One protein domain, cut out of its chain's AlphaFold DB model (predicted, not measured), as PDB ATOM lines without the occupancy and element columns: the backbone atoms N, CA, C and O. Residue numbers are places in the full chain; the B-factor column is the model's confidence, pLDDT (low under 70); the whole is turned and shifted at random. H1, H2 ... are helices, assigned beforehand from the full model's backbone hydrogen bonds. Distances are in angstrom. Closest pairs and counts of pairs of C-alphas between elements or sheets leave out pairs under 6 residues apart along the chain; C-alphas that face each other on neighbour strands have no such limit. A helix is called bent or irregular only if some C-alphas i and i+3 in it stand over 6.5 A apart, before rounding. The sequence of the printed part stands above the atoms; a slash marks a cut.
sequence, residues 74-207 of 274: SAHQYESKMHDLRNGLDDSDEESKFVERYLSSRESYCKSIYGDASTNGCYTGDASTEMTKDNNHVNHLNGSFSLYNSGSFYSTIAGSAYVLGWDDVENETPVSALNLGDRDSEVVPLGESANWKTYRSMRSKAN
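What this domain is: This is residues 74 to 207 of the 274 residues of the protein "DUF5683 domain-containing protein" of Fibrobacter intestinalis (UniProt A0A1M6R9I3). The longer helix H1 and the short H6, which ends beside it, lie nearest the middle, and H4 packs on the first part of H1; of the two long loops, residues 115 to 134 lie on the side of H3 and H4, and residues 166 to 193 on the side of H6 and H7. H3 and H5 lie side by side as a pair, and H7 forms one far edge. The printed part has 134 residues with seven named helices, H1 to H7 in order, and no named strand: all helix, with 67 residues in helices. It is compact, with a radius of gyration of the C-alphas of 14.5 A, and spans 38 by 31 by 24 A.

How they stand to each other: H1, residues 75 to 87, touches H4, residues 135 to 141, with residues 75 to 80 alone, at a shallow tilt of 32 degrees, opposite ways; the closest C-alphas, of His 76 and Leu 141, are 5.1 A apart. H1 also touches H6, residues 160 to 165, only just about perpendicular at 73 degrees; the closest C-alphas, of Tyr 78 and Gly 165, are 3.8 A apart. H2, residues 92 to 102, is close to H1 but not clearly touching, with the C-alphas of Arg 86 and Glu 95 closest at 6.5 A. H3, residues 106 to 114, touches H5, residues 150 to 156, at a shallow tilt of 16 degrees, opposite ways; the C-alphas of Ser 112 and Phe 153 are closest at 5.0 A. H7, residues 194 to 207, is near H5, and close to H6 but not clearly touching, with the C-alphas of Val 163 and Trp 196 closest at 6.5 A. H1 and H7 are apart. Helix packing is mostly aligned, only just, with 2 of 3 touching pairs at a shallow tilt. Every O i to N i+4 pair is within hydrogen-bond range in H1, H2, H3, H4, H5 and H7; H6 has 0 of 2, but 2 of 3 O i to N i+3 pairs.

Where its parts are: H1 begins at C-alpha 75 (-33.247, 18.497, -1.156) and is 18.2 A long; H2 is 15.2 A and H3 12.2 A. H4, H5 and H6 are 10.0, 9.9 and 10.2 A; H6 is irregular, with C-alphas 161 and 164 7.6 A apart. H7, 20.0 A long, ends at C-alpha 207 (-14.918, 32.557, -4.405).

The domain as a whole: The two C-alphas farthest apart, of Asp 91 and Ala 206, are 42.0 A apart. The links H3 to H4, 20 residues, and H6 to H7, 28 residues, are long. The printed part has no cut, and no printed residue has a pLDDT under 70.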
ATOM      1  N   SER A  74     -29.369  16.236   0.205       97.81
ATOM      2  CA  SER A  74     -30.677  15.811  -0.281       97.81
ATOM      3  C   SER A  74     -31.700  16.925  -0.074       97.81
ATOM      4  O   SER A  74     -32.083  17.244   1.051       97.81
ATOM      5  N   ALA A  75     -32.178  17.499  -1.182       97.81
ATOM      6  CA  ALA A  75     -33.247  18.497  -1.156       97.81
ATOM      7  C   ALA A  75     -34.538  17.914  -0.560       97.81
ATOM      8  O   ALA A  75     -35.188  18.564   0.245       97.81
ATOM      9  N   HIS A  76     -34.858  16.655  -0.873       97.75
ATOM     10  CA  HIS A  76     -35.993  15.952  -0.276       97.75
ATOM     11  C   HIS A  76     -35.862  15.808   1.248       97.75
ATOM     12  O   HIS A  76     -36.822  16.050   1.970       97.75
ATOM     13  N   GLN A  77     -34.674  15.442   1.748       97.62
ATOM     14  CA  GLN A  77     -34.434  15.353   3.192       97.62
ATOM     15  C   GLN A  77     -34.598  16.718   3.864       97.62
ATOM     16  O   GLN A  77     -35.222  16.801   4.919       97.62
ATOM     17  N   TYR A  78     -34.060  17.773   3.246       98.12
ATOM     18  CA  TYR A  78     -34.236  19.142   3.720       98.12
ATOM     19  C   TYR A  78     -35.720  19.504   3.837       98.12
ATOM     20  O   TYR A  78     -36.151  19.879   4.922       98.12
ATOM     21  N   GLU A  79     -36.504  19.332   2.764       97.94
ATOM     22  CA  GLU A  79     -37.943  19.623   2.798       97.94
ATOM     23  C   GLU A  79     -38.651  18.819   3.888       97.94
ATOM     24  O   GLU A  79     -39.377  19.394   4.688       97.94
ATOM     25  N   SER A  80     -38.407  17.506   3.955       97.00
ATOM     26  CA  SER A  80     -39.058  16.623   4.927       97.00
ATOM     27  C   SER A  80     -38.808  17.080   6.363       97.00
ATOM     28  O   SER A  80     -39.753  17.208   7.133       97.00
ATOM     29  N   LYS A  81     -37.556  17.388   6.721       97.62
ATOM     30  CA  LYS A  81     -37.223  17.825   8.083       97.62
ATOM     31  C   LYS A  81     -37.752  19.224   8.398       97.62
ATOM     32  O   LYS A  81     -38.143  19.493   9.529       97.62
ATOM     33  N   MET A  82     -37.787  20.118   7.409       97.50
ATOM     34  CA  MET A  82     -38.401  21.438   7.575       97.50
ATOM     35  C   MET A  82     -39.919  21.331   7.777       97.50
ATOM     36  O   MET A  82     -40.473  22.060   8.599       97.50
ATOM     37  N   HIS A  83     -40.575  20.395   7.084       96.50
ATOM     38  CA  HIS A  83     -41.980  20.042   7.302       96.50
ATOM     39  C   HIS A  83     -42.208  19.489   8.708       96.50
ATOM     40  O   HIS A  83     -43.130  19.936   9.382       96.50
ATOM     41  N   ASP A  84     -41.354  18.578   9.184       95.94
ATOM     42  CA  ASP A  84     -41.453  18.020  10.540       95.94
ATOM     43  C   ASP A  84     -41.341  19.110  11.617       95.94
ATOM     44  O   ASP A  84     -42.137  19.135  12.557       95.94
ATOM     45  N   LEU A  85     -40.402  20.053  11.457       96.06
ATOM     46  CA  LEU A  85     -40.274  21.202  12.356       96.06
ATOM     47  C   LEU A  85     -41.510  22.099  12.318       96.06
ATOM     48  O   LEU A  85     -42.021  22.460  13.373       96.06
ATOM     49  N   ARG A  86     -42.005  22.440  11.121       94.38
ATOM     50  CA  ARG A  86     -43.193  23.286  10.957       94.38
ATOM     51  C   ARG A  86     -44.436  22.634  11.567       94.38
ATOM     52  O   ARG A  86     -45.201  23.302  12.248       94.38
ATOM     53  N   ASN A  87     -44.640  21.341  11.328       93.12
ATOM     54  CA  ASN A  87     -45.804  20.598  11.813       93.12
ATOM     55  C   ASN A  87     -45.798  20.394  13.334       93.12
ATOM     56  O   ASN A  87     -46.833  20.054  13.901       93.12
ATOM     57  N   GLY A  88     -44.645  20.569  13.983       92.94
ATOM     58  CA  GLY A  88     -44.525  20.553  15.436       92.94
ATOM     59  C   GLY A  88     -44.812  21.896  16.115       92.94
ATOM     60  O   GLY A  88     -44.656  21.965  17.329       92.94
ATOM     61  N   LEU A  89     -45.166  22.946  15.362       92.88
ATOM     62  CA  LEU A  89     -45.504  24.269  15.896       92.88
ATOM     63  C   LEU A  89     -46.967  24.328  16.341       92.88
ATOM     64  O   LEU A  89     -47.843  23.752  15.693       92.88
ATOM     65  N   ASP A  90     -47.224  25.046  17.435       86.38
ATOM     66  CA  ASP A  90     -48.529  25.034  18.106       86.38
ATOM     67  C   ASP A  90     -49.475  26.156  17.635       86.38
ATOM     68  O   ASP A  90     -50.697  26.032  17.770       86.38
ATOM     69  N   ASP A  91     -48.946  27.253  17.077       87.44
ATOM     70  CA  ASP A  91     -49.749  28.397  16.633       87.44
ATOM     71  C   ASP A  91     -49.203  29.137  15.394       87.44
ATOM     72  O   ASP A  91     -48.060  28.969  14.962       87.44
ATOM     73  N   SER A  92     -50.052  29.993  14.814       87.81
ATOM     74  CA  SER A  92     -49.765  30.745  13.587       87.81
ATOM     75  C   SER A  92     -48.669  31.809  13.728       87.81
ATOM     76  O   SER A  92     -48.061  32.196  12.724       87.81
ATOM     77  N   ASP A  93     -48.430  32.318  14.939       89.56
ATOM     78  CA  ASP A  93     -47.379  33.306  15.191       89.56
ATOM     79  C   ASP A  93     -46.007  32.621  15.181       89.56
ATOM     80  O   ASP A  93     -45.056  33.151  14.595       89.56
ATOM     81  N   GLU A  94     -45.903  31.427  15.771       91.56
ATOM     82  CA  GLU A  94     -44.702  30.594  15.693       91.56
ATOM     83  C   GLU A  94     -44.417  30.132  14.263       91.56
ATOM     84  O   GLU A  94     -43.275  30.246  13.811       91.56
ATOM     85  N   GLU A  95     -45.439  29.692  13.518       91.62
ATOM     86  CA  GLU A  95     -45.313  29.350  12.093       91.62
ATOM     87  C   GLU A  95     -44.771  30.527  11.276       91.62
ATOM     88  O   GLU A  95     -43.810  30.383  10.514       91.62
ATOM     89  N   SER A  96     -45.336  31.719  11.476       91.25
ATOM     90  CA  SER A  96     -44.914  32.913  10.741       91.25
ATOM     91  C   SER A  96     -43.460  33.281  11.036       91.25
ATOM     92  O   SER A  96     -42.683  33.567  10.122       91.25
ATOM     93  N   LYS A  97     -43.056  33.218  12.311       92.38
ATOM     94  CA  LYS A  97     -41.668  33.467  12.723       92.38
ATOM     95  C   LYS A  97     -40.710  32.383  12.237       92.38
ATOM     96  O   LYS A  97     -39.563  32.690  11.914       92.38
ATOM     97  N   PHE A  98     -41.150  31.129  12.172       94.56
ATOM     98  CA  PHE A  98     -40.356  30.042  11.609       94.56
ATOM     99  C   PHE A  98     -40.037  30.313  10.136       94.56
ATOM    100  O   PHE A  98     -38.873  30.230   9.733       94.56
ATOM    101  N   VAL A  99     -41.043  30.715   9.352       94.00
ATOM    102  CA  VAL A  99     -40.862  31.092   7.944       94.00
ATOM    103  C   VAL A  99     -39.897  32.273   7.817       94.00
ATOM    104  O   VAL A  99     -38.957  32.217   7.024       94.00
ATOM    105  N   GLU A 100     -40.069  33.315   8.631       92.00
ATOM    106  CA  GLU A 100     -39.189  34.488   8.623       92.00
ATOM    107  C   GLU A 100     -37.726  34.120   8.926       92.00
ATOM    108  O   GLU A 100     -36.815  34.511   8.192       92.00
ATOM    109  N   ARG A 101     -37.484  33.335   9.984       92.62
ATOM    110  CA  ARG A 101     -36.129  33.005  10.452       92.62
ATOM    111  C   ARG A 101     -35.427  31.981   9.560       92.62
ATOM    112  O   ARG A 101     -34.246  32.151   9.251       92.62
ATOM    113  N   TYR A 102     -36.129  30.930   9.141       95.81
ATOM    114  CA  TYR A 102     -35.508  29.755   8.516       95.81
ATOM    115  C   TYR A 102     -35.817  29.597   7.025       95.81
ATOM    116  O   TYR A 102     -35.064  28.924   6.319       95.81
ATOM    117  N   LEU A 103     -36.858  30.255   6.512       96.00
ATOM    118  CA  LEU A 103     -37.271  30.180   5.104       96.00
ATOM    119  C   LEU A 103     -37.130  31.523   4.370       96.00
ATOM    120  O   LEU A 103     -37.611  31.674   3.252       96.00
ATOM    121  N   SER A 104     -36.379  32.482   4.916       93.50
ATOM    122  CA  SER A 104     -36.125  33.787   4.275       93.50
ATOM    123  C   SER A 104     -35.543  33.706   2.855       93.50
ATOM    124  O   SER A 104     -35.750  34.597   2.035       93.50
ATOM    125  N   SER A 105     -34.824  32.627   2.529       96.44
ATOM    126  CA  SER A 105     -34.251  32.392   1.193       96.44
ATOM    127  C   SER A 105     -35.086  31.454   0.310       96.44
ATOM    128  O   SER A 105     -34.639  31.086  -0.782       96.44
ATOM    129  N   ARG A 106     -36.299  31.087   0.746       96.94
ATOM    130  CA  ARG A 106     -37.177  30.106   0.094       96.94
ATOM    131  C   ARG A 106     -37.540  30.489  -1.332       96.94
ATOM    132  O   ARG A 106     -37.411  29.662  -2.228       96.94
ATOM    133  N   GLU A 107     -37.865  31.755  -1.584       97.44
ATOM    134  CA  GLU A 107     -38.124  32.240  -2.945       97.44
ATOM    135  C   GLU A 107     -36.928  31.981  -3.879       97.44
ATOM    136  O   GLU A 107     -37.085  31.459  -4.986       97.44
ATOM    137  N   SER A 108     -35.710  32.303  -3.428       97.75
ATOM    138  CA  SER A 108     -34.486  32.085  -4.210       97.75
ATOM    139  C   SER A 108     -34.187  30.599  -4.411       97.75
ATOM    140  O   SER A 108     -33.765  30.196  -5.498       97.75
ATOM    141  N   TYR A 109     -34.429  29.775  -3.390       98.06
ATOM    142  CA  TYR A 109     -34.333  28.321  -3.477       98.06
ATOM    143  C   TYR A 109     -35.292  27.766  -4.537       98.06
ATOM    144  O   TYR A 109     -34.846  27.113  -5.483       98.06
ATOM    145  N   CYS A 110     -36.571  28.124  -4.472       98.00
ATOM    146  CA  CYS A 110     -37.584  27.674  -5.420       98.00
ATOM    147  C   CYS A 110     -37.290  28.133  -6.855       98.00
ATOM    148  O   CYS A 110     -37.323  27.321  -7.782       98.00
ATOM    149  N   LYS A 111     -36.891  29.400  -7.056       98.44
ATOM    150  CA  LYS A 111     -36.451  29.903  -8.375       98.44
ATOM    151  C   LYS A 111     -35.246  29.143  -8.918       98.44
ATOM    152  O   LYS A 111     -35.143  28.942 -10.124       98.44
ATOM    153  N   SER A 112     -34.323  28.711  -8.058       98.12
ATOM    154  CA  SER A 112     -33.151  27.955  -8.509       98.12
ATOM    155  C   SER A 112     -33.495  26.557  -9.035       98.12
ATOM    156  O   SER A 112     -32.779  26.035  -9.891       98.12
ATOM    157  N   ILE A 113     -34.612  25.985  -8.577       98.12
ATOM    158  CA  ILE A 113     -35.118  24.685  -9.022       98.12
ATOM    159  C   ILE A 113     -35.972  24.858 -10.282       98.12
ATOM    160  O   ILE A 113     -35.692  24.214 -11.289       98.12
ATOM    161  N   TYR A 114     -36.948  25.770 -10.257       97.88
ATOM    162  CA  TYR A 114     -38.015  25.834 -11.266       97.88
ATOM    163  C   TYR A 114     -37.957  27.034 -12.224       97.88
ATOM    164  O   TYR A 114     -38.673  27.052 -13.221       97.88
ATOM    165  N   GLY A 115     -37.159  28.060 -11.933       97.75
ATOM    166  CA  GLY A 115     -37.172  29.348 -12.641       97.75
ATOM    167  C   GLY A 115     -38.265  30.304 -12.153       97.75
ATOM    168  O   GLY A 115     -37.992  31.489 -11.967       97.75
ATOM    169  N   ASP A 116     -39.453  29.784 -11.844       97.56
ATOM    170  CA  ASP A 116     -40.536  30.485 -11.141       97.56
ATOM    171  C   ASP A 116     -40.718  29.895  -9.733       97.56
ATOM    172  O   ASP A 116     -40.923  28.689  -9.582       97.56
ATOM    173  N   ALA A 117     -40.653  30.751  -8.707       97.44
ATOM    174  CA  ALA A 117     -40.732  30.358  -7.301       97.44
ATOM    175  C   ALA A 117     -42.031  29.613  -6.948       97.44
ATOM    176  O   ALA A 117     -42.012  28.710  -6.117       97.44
ATOM    177  N   SER A 118     -43.145  29.980  -7.581       96.50
ATOM    178  CA  SER A 118     -44.479  29.457  -7.263       96.50
ATOM    179  C   SER A 118     -44.750  28.066  -7.846       96.50
ATOM    180  O   SER A 118     -45.725  27.401  -7.481       96.50
ATOM    181  N   THR A 119     -43.873  27.593  -8.736       97.12
ATOM    182  CA  THR A 119     -44.002  26.288  -9.390       97.12
ATOM    183  C   THR A 119     -44.118  25.172  -8.355       97.12
ATOM    184  O   THR A 119     -43.367  25.119  -7.380       97.12
ATOM    185  N   ASN A 120     -45.069  24.260  -8.575       95.62
ATOM    186  CA  ASN A 120     -45.380  23.140  -7.679       95.62
ATOM    187  C   ASN A 120     -45.749  23.544  -6.237       95.62
ATOM    188  O   ASN A 120     -45.737  22.688  -5.353       95.62
ATOM    189  N   GLY A 121     -46.093  24.813  -5.996       95.56
ATOM    190  CA  GLY A 121     -46.397  25.326  -4.659       95.56
ATOM    191  C   GLY A 121     -45.164  25.511  -3.772       95.56
ATOM    192  O   GLY A 121     -45.318  25.596  -2.562       95.56
ATOM    193  N   CYS A 122     -43.956  25.554  -4.351       96.75
ATOM    194  CA  CYS A 122     -42.701  25.640  -3.595       96.75
ATOM    195  C   CYS A 122     -42.606  26.902  -2.727       96.75
ATOM    196  O   CYS A 122     -42.104  26.828  -1.609       96.75
ATOM    197  N   TYR A 123     -43.076  28.035  -3.254       97.19
ATOM    198  CA  TYR A 123     -43.115  29.318  -2.564       97.19
ATOM    199  C   TYR A 123     -44.471  29.990  -2.756       97.19
ATOM    200  O   TYR A 123     -44.968  30.087  -3.881       97.19
ATOM    201  N   THR A 124     -45.045  30.481  -1.662       94.94
ATOM    202  CA  THR A 124     -46.353  31.152  -1.648       94.94
ATOM    203  C   THR A 124     -46.238  32.658  -1.426       94.94
ATOM    204  O   THR A 124     -47.102  33.410  -1.873       94.94
ATOM    205  N   GLY A 125     -45.163  33.110  -0.772       91.69
ATOM    206  CA  GLY A 125     -44.995  34.507  -0.361       91.69
ATOM    207  C   GLY A 125     -45.876  34.926   0.817       91.69
ATOM    208  O   GLY A 125     -45.882  36.102   1.173       91.69
ATOM    209  N   ASP A 126     -46.586  33.979   1.429       90.19
ATOM    210  CA  ASP A 126     -47.412  34.180   2.613       90.19
ATOM    211  C   ASP A 126     -47.003  33.162   3.680       90.19
ATOM    212  O   ASP A 126     -47.170  31.953   3.508       90.19
ATOM    213  N   ALA A 127     -46.484  33.667   4.800       86.75
ATOM    214  CA  ALA A 127     -45.972  32.848   5.889       86.75
ATOM    215  C   ALA A 127     -47.025  31.891   6.476       86.75
ATOM    216  O   ALA A 127     -46.677  30.793   6.901       86.75
ATOM    217  N   SER A 128     -48.312  32.252   6.421       84.44
ATOM    218  CA  SER A 128     -49.402  31.395   6.902       84.44
ATOM    219  C   SER A 128     -49.671  30.186   5.998       84.44
ATOM    220  O   SER A 128     -50.247  29.193   6.437       84.44
ATOM    221  N   THR A 129     -49.249  30.244   4.731       89.38
ATOM    222  CA  THR A 129     -49.486  29.175   3.746       89.38
ATOM    223  C   THR A 129     -48.211  28.489   3.265       89.38
ATOM    224  O   THR A 129     -48.288  27.449   2.600       89.38
ATOM    225  N   GLU A 130     -47.045  29.019   3.621       93.00
ATOM    226  CA  GLU A 130     -45.754  28.464   3.241       93.00
ATOM    227  C   GLU A 130     -45.605  27.028   3.765       93.00
ATOM    228  O   GLU A 130     -45.897  26.740   4.928       93.00
ATOM    229  N   MET A 131     -45.189  26.114   2.878       92.31
ATOM    230  CA  MET A 131     -45.081  24.670   3.140       92.31
ATOM    231  C   MET A 131     -46.393  23.969   3.561       92.31
ATOM    232  O   MET A 131     -46.358  22.889   4.129       92.31
ATOM    233  N   THR A 132     -47.579  24.532   3.302       90.06
ATOM    234  CA  THR A 132     -48.852  23.847   3.645       90.06
ATOM    235  C   THR A 132     -49.439  23.017   2.500       90.06
ATOM    236  O   THR A 132     -50.198  22.074   2.722       90.06
ATOM    237  N   LYS A 133     -49.142  23.387   1.249       87.62
ATOM    238  CA  LYS A 133     -49.738  22.809   0.027       87.62
ATOM    239  C   LYS A 133     -48.689  22.535  -1.054       87.62
ATOM    240  O   LYS A 133     -48.971  22.635  -2.246       87.62
ATOM    241  N   ASP A 134     -47.484  22.171  -0.642       94.25
ATOM    242  CA  ASP A 134     -46.312  21.973  -1.496       94.25
ATOM    243  C   ASP A 134     -45.999  20.480  -1.739       94.25
ATOM    244  O   ASP A 134     -44.903  20.130  -2.164       94.25
ATOM    245  N   ASN A 135     -46.968  19.573  -1.558       95.06
ATOM    246  CA  ASN A 135     -46.784  18.134  -1.823       95.06
ATOM    247  C   ASN A 135     -46.202  17.853  -3.218       95.06
ATOM    248  O   ASN A 135     -45.384  16.953  -3.387       95.06
ATOM    249  N   ASN A 136     -46.596  18.634  -4.230       96.12
ATOM    250  CA  ASN A 136     -46.036  18.520  -5.579       96.12
ATOM    251  C   ASN A 136     -44.544  18.884  -5.613       96.12
ATOM    252  O   ASN A 136     -43.784  18.258  -6.347       96.12
ATOM    253  N   HIS A 137     -44.123  19.872  -4.820       96.69
ATOM    254  CA  HIS A 137     -42.727  20.257  -4.667       96.69
ATOM    255  C   HIS A 137     -41.921  19.153  -3.973       96.69
ATOM    256  O   HIS A 137     -40.920  18.703  -4.528       96.69
ATOM    257  N   VAL A 138     -42.390  18.656  -2.824       96.75
ATOM    258  CA  VAL A 138     -41.710  17.581  -2.079       96.75
ATOM    259  C   VAL A 138     -41.588  16.314  -2.934       96.75
ATOM    260  O   VAL A 138     -40.506  15.740  -3.052       96.75
ATOM    261  N   ASN A 139     -42.667  15.927  -3.625       95.94
ATOM    262  CA  ASN A 139     -42.669  14.776  -4.530       95.94
ATOM    263  C   ASN A 139     -41.725  14.960  -5.726       95.94
ATOM    264  O   ASN A 139     -41.102  13.993  -6.154       95.94
ATOM    265  N   HIS A 140     -41.590  16.177  -6.264       95.94
ATOM    266  CA  HIS A 140     -40.647  16.458  -7.350       95.94
ATOM    267  C   HIS A 140     -39.187  16.276  -6.916       95.94
ATOM    268  O   HIS A 140     -38.355  15.841  -7.711       95.94
ATOM    269  N   LEU A 141     -38.875  16.594  -5.657       96.44
ATOM    270  CA  LEU A 141     -37.536  16.434  -5.092       96.44
ATOM    271  C   LEU A 141     -37.226  14.997  -4.667       96.44
ATOM    272  O   LEU A 141     -36.057  14.662  -4.463       96.44
ATOM    273  N   ASN A 142     -38.247  14.145  -4.546       93.44
ATOM    274  CA  ASN A 142     -38.085  12.729  -4.256       93.44
ATOM    275  C   ASN A 142     -37.538  11.987  -5.490       93.44
ATOM    276  O   ASN A 142     -38.280  11.458  -6.318       93.44
ATOM    277  N   GLY A 143     -36.213  11.980  -5.622       86.12
ATOM    278  CA  GLY A 143     -35.494  11.325  -6.710       86.12
ATOM    279  C   GLY A 143     -34.586  12.283  -7.473       86.12
ATOM    280  O   GLY A 143     -34.019  13.223  -6.916       86.12
ATOM    281  N   SER A 144     -34.391  12.015  -8.765       87.69
ATOM    282  CA  SER A 144     -33.578  12.879  -9.623       87.69
ATOM    283  C   SER A 144     -34.423  14.021 -10.176       87.69
ATOM    284  O   SER A 144     -35.437  13.780 -10.828       87.69
ATOM    285  N   PHE A 145     -33.970  15.254  -9.961       93.06
ATOM    286  CA  PHE A 145     -34.609  16.462 -10.471       93.06
ATOM    287  C   PHE A 145     -33.597  17.357 -11.197       93.06
ATOM    288  O   PHE A 145     -32.386  17.293 -10.961       93.06
ATOM    289  N   SER A 146     -34.095  18.188 -12.110       94.19
ATOM    290  CA  SER A 146     -33.292  19.179 -12.826       94.19
ATOM    291  C   SER A 146     -33.303  20.517 -12.099       94.19
ATOM    292  O   SER A 146     -34.331  20.935 -11.578       94.19
ATOM    293  N   LEU A 147     -32.177  21.225 -12.136       96.88
ATOM    294  CA  LEU A 147     -32.066  22.584 -11.614       96.88
ATOM    295  C   LEU A 147     -32.166  23.588 -12.758       96.88
ATOM    296  O   LEU A 147     -31.350  23.527 -13.680       96.88
ATOM    297  N   TYR A 148     -33.089  24.545 -12.661       97.81
ATOM    298  CA  TYR A 148     -33.141  25.690 -13.570       97.81
ATOM    299  C   TYR A 148     -31.854  26.523 -13.498       97.81
ATOM    300  O   TYR A 148     -31.252  26.855 -14.518       97.81
ATOM    301  N   ASN A 149     -31.383  26.817 -12.283       97.62
ATOM    302  CA  ASN A 149     -30.126  27.516 -12.049       97.62
ATOM    303  C   ASN A 149     -29.294  26.801 -10.981       97.62
ATOM    304  O   ASN A 149     -29.411  27.058  -9.781       97.62
ATOM    305  N   SER A 150     -28.393  25.930 -11.444       96.25
ATOM    306  CA  SER A 150     -27.495  25.189 -10.554       96.25
ATOM    307  C   SER A 150     -26.605  26.101  -9.703       96.25
ATOM    308  O   SER A 150     -26.385  25.812  -8.530       96.25
ATOM    309  N   GLY A 151     -26.110  27.214 -10.256       95.50
ATOM    310  CA  GLY A 151     -25.249  28.153  -9.534       95.50
ATOM    311  C   GLY A 151     -25.950  28.746  -8.313       95.50
ATOM    312  O   GLY A 151     -25.400  28.693  -7.210       95.50
ATOM    313  N   SER A 152     -27.181  29.226  -8.505       97.06
ATOM    314  CA  SER A 152     -28.023  29.761  -7.433       97.06
ATOM    315  C   SER A 152     -28.382  28.692  -6.410       97.06
ATOM    316  O   SER A 152     -28.195  28.932  -5.224       97.06
ATOM    317  N   PHE A 153     -28.793  27.495  -6.842       98.12
ATOM    318  CA  PHE A 153     -29.154  26.404  -5.928       98.12
ATOM    319  C   PHE A 153     -27.997  26.062  -4.986       98.12
ATOM    320  O   PHE A 153     -28.133  26.104  -3.765       98.12
ATOM    321  N   TYR A 154     -26.814  25.814  -5.556       97.88
ATOM    322  CA  TYR A 154     -25.622  25.506  -4.777       97.88
ATOM    323  C   TYR A 154     -25.196  26.681  -3.877       97.88
ATOM    324  O   TYR A 154     -24.624  26.466  -2.807       97.88
ATOM    325  N   SER A 155     -25.465  27.926  -4.277       97.00
ATOM    326  CA  SER A 155     -25.232  29.086  -3.413       97.00
ATOM    327  C   SER A 155     -26.173  29.124  -2.223       97.00
ATOM    328  O   SER A 155     -25.723  29.344  -1.102       97.00
ATOM    329  N   THR A 156     -27.452  28.863  -2.457       97.62
ATOM    330  CA  THR A 156     -28.489  28.912  -1.436       97.62
ATOM    331  C   THR A 156     -28.278  27.842  -0.364       97.62
ATOM    332  O   THR A 156     -28.221  28.176   0.817       97.62
ATOM    333  N   ILE A 157     -28.007  26.588  -0.750       97.81
ATOM    334  CA  ILE A 157     -27.799  25.483   0.212       97.81
ATOM    335  C   ILE A 157     -26.504  25.605   1.042       97.81
ATOM    336  O   ILE A 157     -26.239  24.790   1.923       97.81
ATOM    337  N   ALA A 158     -25.662  26.606   0.758       97.62
ATOM    338  CA  ALA A 158     -24.514  26.939   1.597       97.62
ATOM    339  C   ALA A 158     -24.920  27.686   2.881       97.62
ATOM    340  O   ALA A 158     -24.105  27.798   3.796       97.62
ATOM    341  N   GLY A 159     -26.148  28.212   2.954       96.44
ATOM    342  CA  GLY A 159     -26.693  28.844   4.153       96.44
ATOM    343  C   GLY A 159     -26.902  27.844   5.293       96.44
ATOM    344  O   GLY A 159     -27.119  26.658   5.056       96.44
ATOM    345  N   SER A 160     -26.838  28.317   6.540       95.38
ATOM    346  CA  SER A 160     -27.049  27.478   7.735       95.38
ATOM    347  C   SER A 160     -28.475  26.955   7.854       95.38
ATOM    348  O   SER A 160     -28.668  25.863   8.375       95.38
ATOM    349  N   ALA A 161     -29.455  27.675   7.303       96.38
ATOM    350  CA  ALA A 161     -30.845  27.231   7.248       96.38
ATOM    351  C   ALA A 161     -31.031  25.896   6.501       96.38
ATOM    352  O   ALA A 161     -32.001  25.197   6.748       96.38
ATOM    353  N   TYR A 162     -30.091  25.507   5.632       98.12
ATOM    354  CA  TYR A 162     -30.157  24.268   4.848       98.12
ATOM    355  C   TYR A 162     -29.374  23.105   5.474       98.12
ATOM    356  O   TYR A 162     -29.197  22.072   4.828       98.12
ATOM    357  N   VAL A 163     -28.883  23.239   6.713       98.38
ATOM    358  CA  VAL A 163     -28.050  22.210   7.365       98.38
ATOM    359  C   VAL A 163     -28.758  20.850   7.471       98.38
ATOM    360  O   VAL A 163     -28.119  19.815   7.321       98.38
ATOM    361  N   LEU A 164     -30.085  20.847   7.616       98.50
ATOM    362  CA  LEU A 164     -30.898  19.631   7.728       98.50
ATOM    363  C   LEU A 164     -30.915  18.770   6.454       98.50
ATOM    364  O   LEU A 164     -31.242  17.587   6.517       98.50
ATOM    365  N   GLY A 165     -30.552  19.338   5.302       98.12
ATOM    366  CA  GLY A 165     -30.464  18.596   4.042       98.12
ATOM    367  C   GLY A 165     -29.199  17.763   3.876       98.12
ATOM    368  O   GLY A 165     -29.098  17.028   2.897       98.12
ATOM    369  N   TRP A 166     -28.223  17.892   4.777       98.50
ATOM    370  CA  TRP A 166     -26.969  17.145   4.709       98.50
ATOM    371  C   TRP A 166     -27.111  15.765   5.355       98.50
ATOM    372  O   TRP A 166     -27.802  15.598   6.359       98.50
ATOM    373  N   ASP A 167     -26.482  14.763   4.749       97.81
ATOM    374  CA  ASP A 167     -26.580  13.346   5.123       97.81
ATOM    375  C   ASP A 167     -25.936  12.994   6.475       97.81
ATOM    376  O   ASP A 167     -26.258  11.960   7.055       97.81
ATOM    377  N   ASP A 168     -25.056  13.854   6.984       98.25
ATOM    378  CA  ASP A 168     -24.329  13.714   8.247       98.25
ATOM    379  C   ASP A 168     -24.803  14.713   9.315       98.25
ATOM    380  O   ASP A 168     -24.028  15.103  10.189       98.25
ATOM    381  N   VAL A 169     -26.043  15.201   9.209       98.06
ATOM    382  CA  VAL A 169     -26.569  16.141  10.199       98.06
ATOM    383  C   VAL A 169     -26.721  15.473  11.569       98.06
ATOM    384  O   VAL A 169     -27.307  14.400  11.702       98.06
ATOM    385  N   GLU A 170     -26.194  16.134  12.591       96.81
ATOM    386  CA  GLU A 170     -26.210  15.737  13.995       96.81
ATOM    387  C   GLU A 170     -26.756  16.886  14.856       96.81
ATOM    388  O   GLU A 170     -26.818  18.038  14.419       96.81
ATOM    389  N   ASN A 171     -27.116  16.580  16.108       96.38
ATOM    390  CA  ASN A 171     -27.601  17.560  17.090       96.38
ATOM    391  C   ASN A 171     -28.753  18.429  16.555       96.38
ATOM    392  O   ASN A 171     -28.740  19.648  16.706       96.38
ATOM    393  N   GLU A 172     -29.726  17.798  15.894       97.00
ATOM    394  CA  GLU A 172     -30.897  18.488  15.349       97.00
ATOM    395  C   GLU A 172     -31.666  19.213  16.457       97.00
ATOM    396  O   GLU A 172     -31.978  18.637  17.503       97.00
ATOM    397  N   THR A 173     -31.957  20.489  16.223       96.12
ATOM    398  CA  THR A 173     -32.600  21.347  17.217       96.12
ATOM    399  C   THR A 173     -34.101  21.057  17.250       96.12
ATOM    400  O   THR A 173     -34.775  21.266  16.241       96.12
ATOM    401  N   PRO A 174     -34.657  20.593  18.386       94.06
ATOM    402  CA  PRO A 174     -36.089  20.352  18.493       94.06
ATOM    403  C   PRO A 174     -36.866  21.670  18.458       94.06
ATOM    404  O   PRO A 174     -36.348  22.714  18.855       94.06
ATOM    405  N   VAL A 175     -38.142  21.606  18.070       92.94
ATOM    406  CA  VAL A 175     -39.036  22.774  17.966       92.94
ATOM    407  C   VAL A 175     -39.020  23.641  19.230       92.94
ATOM    408  O   VAL A 175     -38.840  24.855  19.149       92.94
ATOM    409  N   SER A 176     -39.082  23.017  20.410       91.06
ATOM    410  CA  SER A 176     -39.070  23.717  21.702       91.06
ATOM    411  C   SER A 176     -37.804  24.543  21.966       91.06
ATOM    412  O   SER A 176     -37.821  25.430  22.812       91.06
ATOM    413  N   ALA A 177     -36.693  24.250  21.281       93.19
ATOM    414  CA  ALA A 177     -35.426  24.971  21.412       93.19
ATOM    415  C   ALA A 177     -35.251  26.089  20.367       93.19
ATOM    416  O   ALA A 177     -34.271  26.829  20.431       93.19
ATOM    417  N   LEU A 178     -36.192  26.251  19.426       92.81
ATOM    418  CA  LEU A 178     -36.149  27.311  18.409       92.81
ATOM    419  C   LEU A 178     -36.554  28.691  18.952       92.81
ATOM    420  O   LEU A 178     -36.364  29.689  18.253       92.81
ATOM    421  N   ASN A 179     -37.109  28.747  20.171       91.19
ATOM    422  CA  ASN A 179     -37.541  29.968  20.863       91.19
ATOM    423  C   ASN A 179     -38.397  30.884  19.970       91.19
ATOM    424  O   ASN A 179     -38.132  32.081  19.826       91.19
ATOM    425  N   LEU A 180     -39.409  30.304  19.317       91.38
ATOM    426  CA  LEU A 180     -40.272  31.021  18.377       91.38
ATOM    427  C   LEU A 180     -41.310  31.893  19.095       91.38
ATOM    428  O   LEU A 180     -41.645  32.958  18.588       91.38
ATOM    429  N   GLY A 181     -41.732  31.552  20.314       85.44
ATOM    430  CA  GLY A 181     -42.600  32.416  21.125       85.44
ATOM    431  C   GLY A 181     -42.001  33.796  21.452       85.44
ATOM    432  O   GLY A 181     -42.719  34.797  21.472       85.44
ATOM    433  N   ASP A 182     -40.677  33.903  21.594       85.88
ATOM    434  CA  ASP A 182     -39.988  35.157  21.930       85.88
ATOM    435  C   ASP A 182     -39.553  35.925  20.665       85.88
ATOM    436  O   ASP A 182     -38.875  35.393  19.782       85.88
ATOM    437  N   ARG A 183     -39.981  37.191  20.550       74.50
ATOM    438  CA  ARG A 183     -39.677  38.054  19.392       74.50
ATOM    439  C   ARG A 183     -38.210  38.486  19.366       74.50
ATOM    440  O   ARG A 183     -37.680  38.646  18.270       74.50
ATOM    441  N   ASP A 184     -37.571  38.602  20.526       83.25
ATOM    442  CA  ASP A 184     -36.205  39.121  20.654       83.25
ATOM    443  C   ASP A 184     -35.146  38.006  20.679       83.25
ATOM    444  O   ASP A 184     -33.947  38.277  20.745       83.25
ATOM    445  N   SER A 185     -35.572  36.740  20.604       85.75
ATOM    446  CA  SER A 185     -34.656  35.600  20.594       85.75
ATOM    447  C   SER A 185     -33.861  35.501  19.289       85.75
ATOM    448  O   SER A 185     -34.400  35.674  18.190       85.75
ATOM    449  N   GLU A 186     -32.570  35.190  19.414       87.94
ATOM    450  CA  GLU A 186     -31.680  34.963  18.277       87.94
ATOM    451  C   GLU A 186     -32.057  33.694  17.495       87.94
ATOM    452  O   GLU A 186     -32.625  32.737  18.023       87.94
ATOM    453  N   VAL A 187     -31.704  33.672  16.207       91.94
ATOM    454  CA  VAL A 187     -31.914  32.499  15.351       91.94
ATOM    455  C   VAL A 187     -30.958  31.383  15.775       91.94
ATOM    456  O   VAL A 187     -29.738  31.523  15.670       91.94
ATOM    457  N   VAL A 188     -31.517  30.256  16.211       94.44
ATOM    458  CA  VAL A 188     -30.757  29.080  16.650       94.44
ATOM    459  C   VAL A 188     -30.418  28.200  15.437       94.44
ATOM    460  O   VAL A 188     -31.258  28.020  14.558       94.44
ATOM    461  N   PRO A 189     -29.206  27.630  15.329       95.69
ATOM    462  CA  PRO A 189     -28.902  26.661  14.276       95.69
ATOM    463  C   PRO A 189     -29.848  25.455  14.329       95.69
ATOM    464  O   PRO A 189     -30.158  24.964  15.409       95.69
ATOM    465  N   LEU A 190     -30.265  24.936  13.173       97.38
ATOM    466  CA  LEU A 190     -31.163  23.772  13.107       97.38
ATOM    467  C   LEU A 190     -30.449  22.430  13.357       97.38
ATOM    468  O   LEU A 190     -31.101  21.405  13.523       97.38
ATOM    469  N   GLY A 191     -29.119  22.433  13.373       97.25
ATOM    470  CA  GLY A 191     -28.275  21.269  13.607       97.25
ATOM    471  C   GLY A 191     -26.836  21.542  13.188       97.25
ATOM    472  O   GLY A 191     -26.477  22.662  12.799       97.25
ATOM    473  N   GLU A 192     -26.005  20.507  13.228       97.88
ATOM    474  CA  GLU A 192     -24.606  20.555  12.822       97.88
ATOM    475  C   GLU A 192     -24.302  19.528  11.735       97.88
ATOM    476  O   GLU A 192     -24.789  18.413  11.785       97.88
ATOM    477  N   SER A 193     -23.464  19.881  10.762       98.50
ATOM    478  CA  SER A 193     -23.002  18.945   9.729       98.50
ATOM    479  C   SER A 193     -21.553  19.251   9.356       98.50
ATOM    480  O   SER A 193     -21.184  20.408   9.090       98.50
ATOM    481  N   ALA A 194     -20.705  18.220   9.338       98.56
ATOM    482  CA  ALA A 194     -19.316  18.337   8.912       98.56
ATOM    483  C   ALA A 194     -19.219  18.473   7.384       98.56
ATOM    484  O   ALA A 194     -18.389  19.244   6.881       98.56
ATOM    485  N   ASN A 195     -20.102  17.806   6.639       98.62
ATOM    486  CA  ASN A 195     -20.203  17.919   5.189       98.62
ATOM    487  C   ASN A 195     -20.639  19.323   4.773       98.62
ATOM    488  O   ASN A 195     -20.019  19.898   3.879       98.62
ATOM    489  N   TRP A 196     -21.592  19.946   5.465       98.44
ATOM    490  CA  TRP A 196     -21.965  21.340   5.223       98.44
ATOM    491  C   TRP A 196     -20.788  22.298   5.452       98.44
ATOM    492  O   TRP A 196     -20.497  23.138   4.594       98.44
ATOM    493  N   LYS A 197     -20.046  22.152   6.563       98.19
ATOM    494  CA  LYS A 197     -18.832  22.955   6.837       98.19
ATOM    495  C   LYS A 197     -17.781  22.756   5.729       98.19
ATOM    496  O   LYS A 197     -17.226  23.729   5.208       98.19
ATOM    497  N   THR A 198     -17.564  21.510   5.303       98.56
ATOM    498  CA  THR A 198     -16.643  21.143   4.211       98.56
ATOM    499  C   THR A 198     -17.075  21.753   2.875       98.56
ATOM    500  O   THR A 198     -16.268  22.347   2.156       98.56
ATOM    501  N   TYR A 199     -18.362  21.673   2.555       98.50
ATOM    502  CA  TYR A 199     -18.959  22.257   1.364       98.50
ATOM    503  C   TYR A 199     -18.792  23.774   1.316       98.50
ATOM    504  O   TYR A 199     -18.335  24.318   0.305       98.50
ATOM    505  N   ARG A 200     -19.091  24.459   2.423       98.25
ATOM    506  CA  ARG A 200     -18.890  25.907   2.551       98.25
ATOM    507  C   ARG A 200     -17.434  26.296   2.360       98.25
ATOM    508  O   ARG A 200     -17.167  27.238   1.621       98.25
ATOM    509  N   SER A 201     -16.498  25.550   2.946       98.38
ATOM    510  CA  SER A 201     -15.063  25.774   2.734       98.38
ATOM    511  C   SER A 201     -14.683  25.631   1.255       98.38
ATOM    512  O   SER A 201     -13.987  26.484   0.698       98.38
ATOM    513  N   MET A 202     -15.200  24.606   0.569       98.44
ATOM    514  CA  MET A 202     -14.943  24.426  -0.860       98.44
ATOM    515  C   MET A 202     -15.518  25.551  -1.723       98.44
ATOM    516  O   MET A 202     -14.859  25.938  -2.690       98.44
ATOM    517  N   ARG A 203     -16.707  26.067  -1.388       97.19
ATOM    518  CA  ARG A 203     -17.298  27.236  -2.052       97.19
ATOM    519  C   ARG A 203     -16.518  28.514  -1.773       97.19
ATOM    520  O   ARG A 203     -16.243  29.243  -2.715       97.19
ATOM    521  N   SER A 204     -16.111  28.750  -0.524       97.44
ATOM    522  CA  SER A 204     -15.269  29.896  -0.156       97.44
ATOM    523  C   SER A 204     -14.002  29.916  -0.999       97.44
ATOM    524  O   SER A 204     -13.685  30.923  -1.607       97.44
ATOM    525  N   LYS A 205     -13.354  28.760  -1.162       97.25
ATOM    526  CA  LYS A 205     -12.169  28.637  -2.009       97.25
ATOM    527  C   LYS A 205     -12.432  28.923  -3.492       97.25
ATOM    528  O   LYS A 205     -11.546  29.412  -4.185       97.25
ATOM    529  N   ALA A 206     -13.613  28.576  -4.007       96.56
ATOM    530  CA  ALA A 206     -13.994  28.955  -5.367       96.56
ATOM    531  C   ALA A 206     -14.176  30.476  -5.476       96.56
ATOM    532  O   ALA A 206     -13.705  31.068  -6.440       96.56
ATOM    533  N   ASN A 207     -14.787  31.103  -4.468       94.88
ATOM    534  CA  ASN A 207     -14.918  32.557  -4.405       94.88
ATOM    535  C   ASN A 207     -13.545  33.238  -4.328       94.88
ATOM    536  O   ASN A 207     -13.310  34.156  -5.100       94.88
TER     537      ASN A 207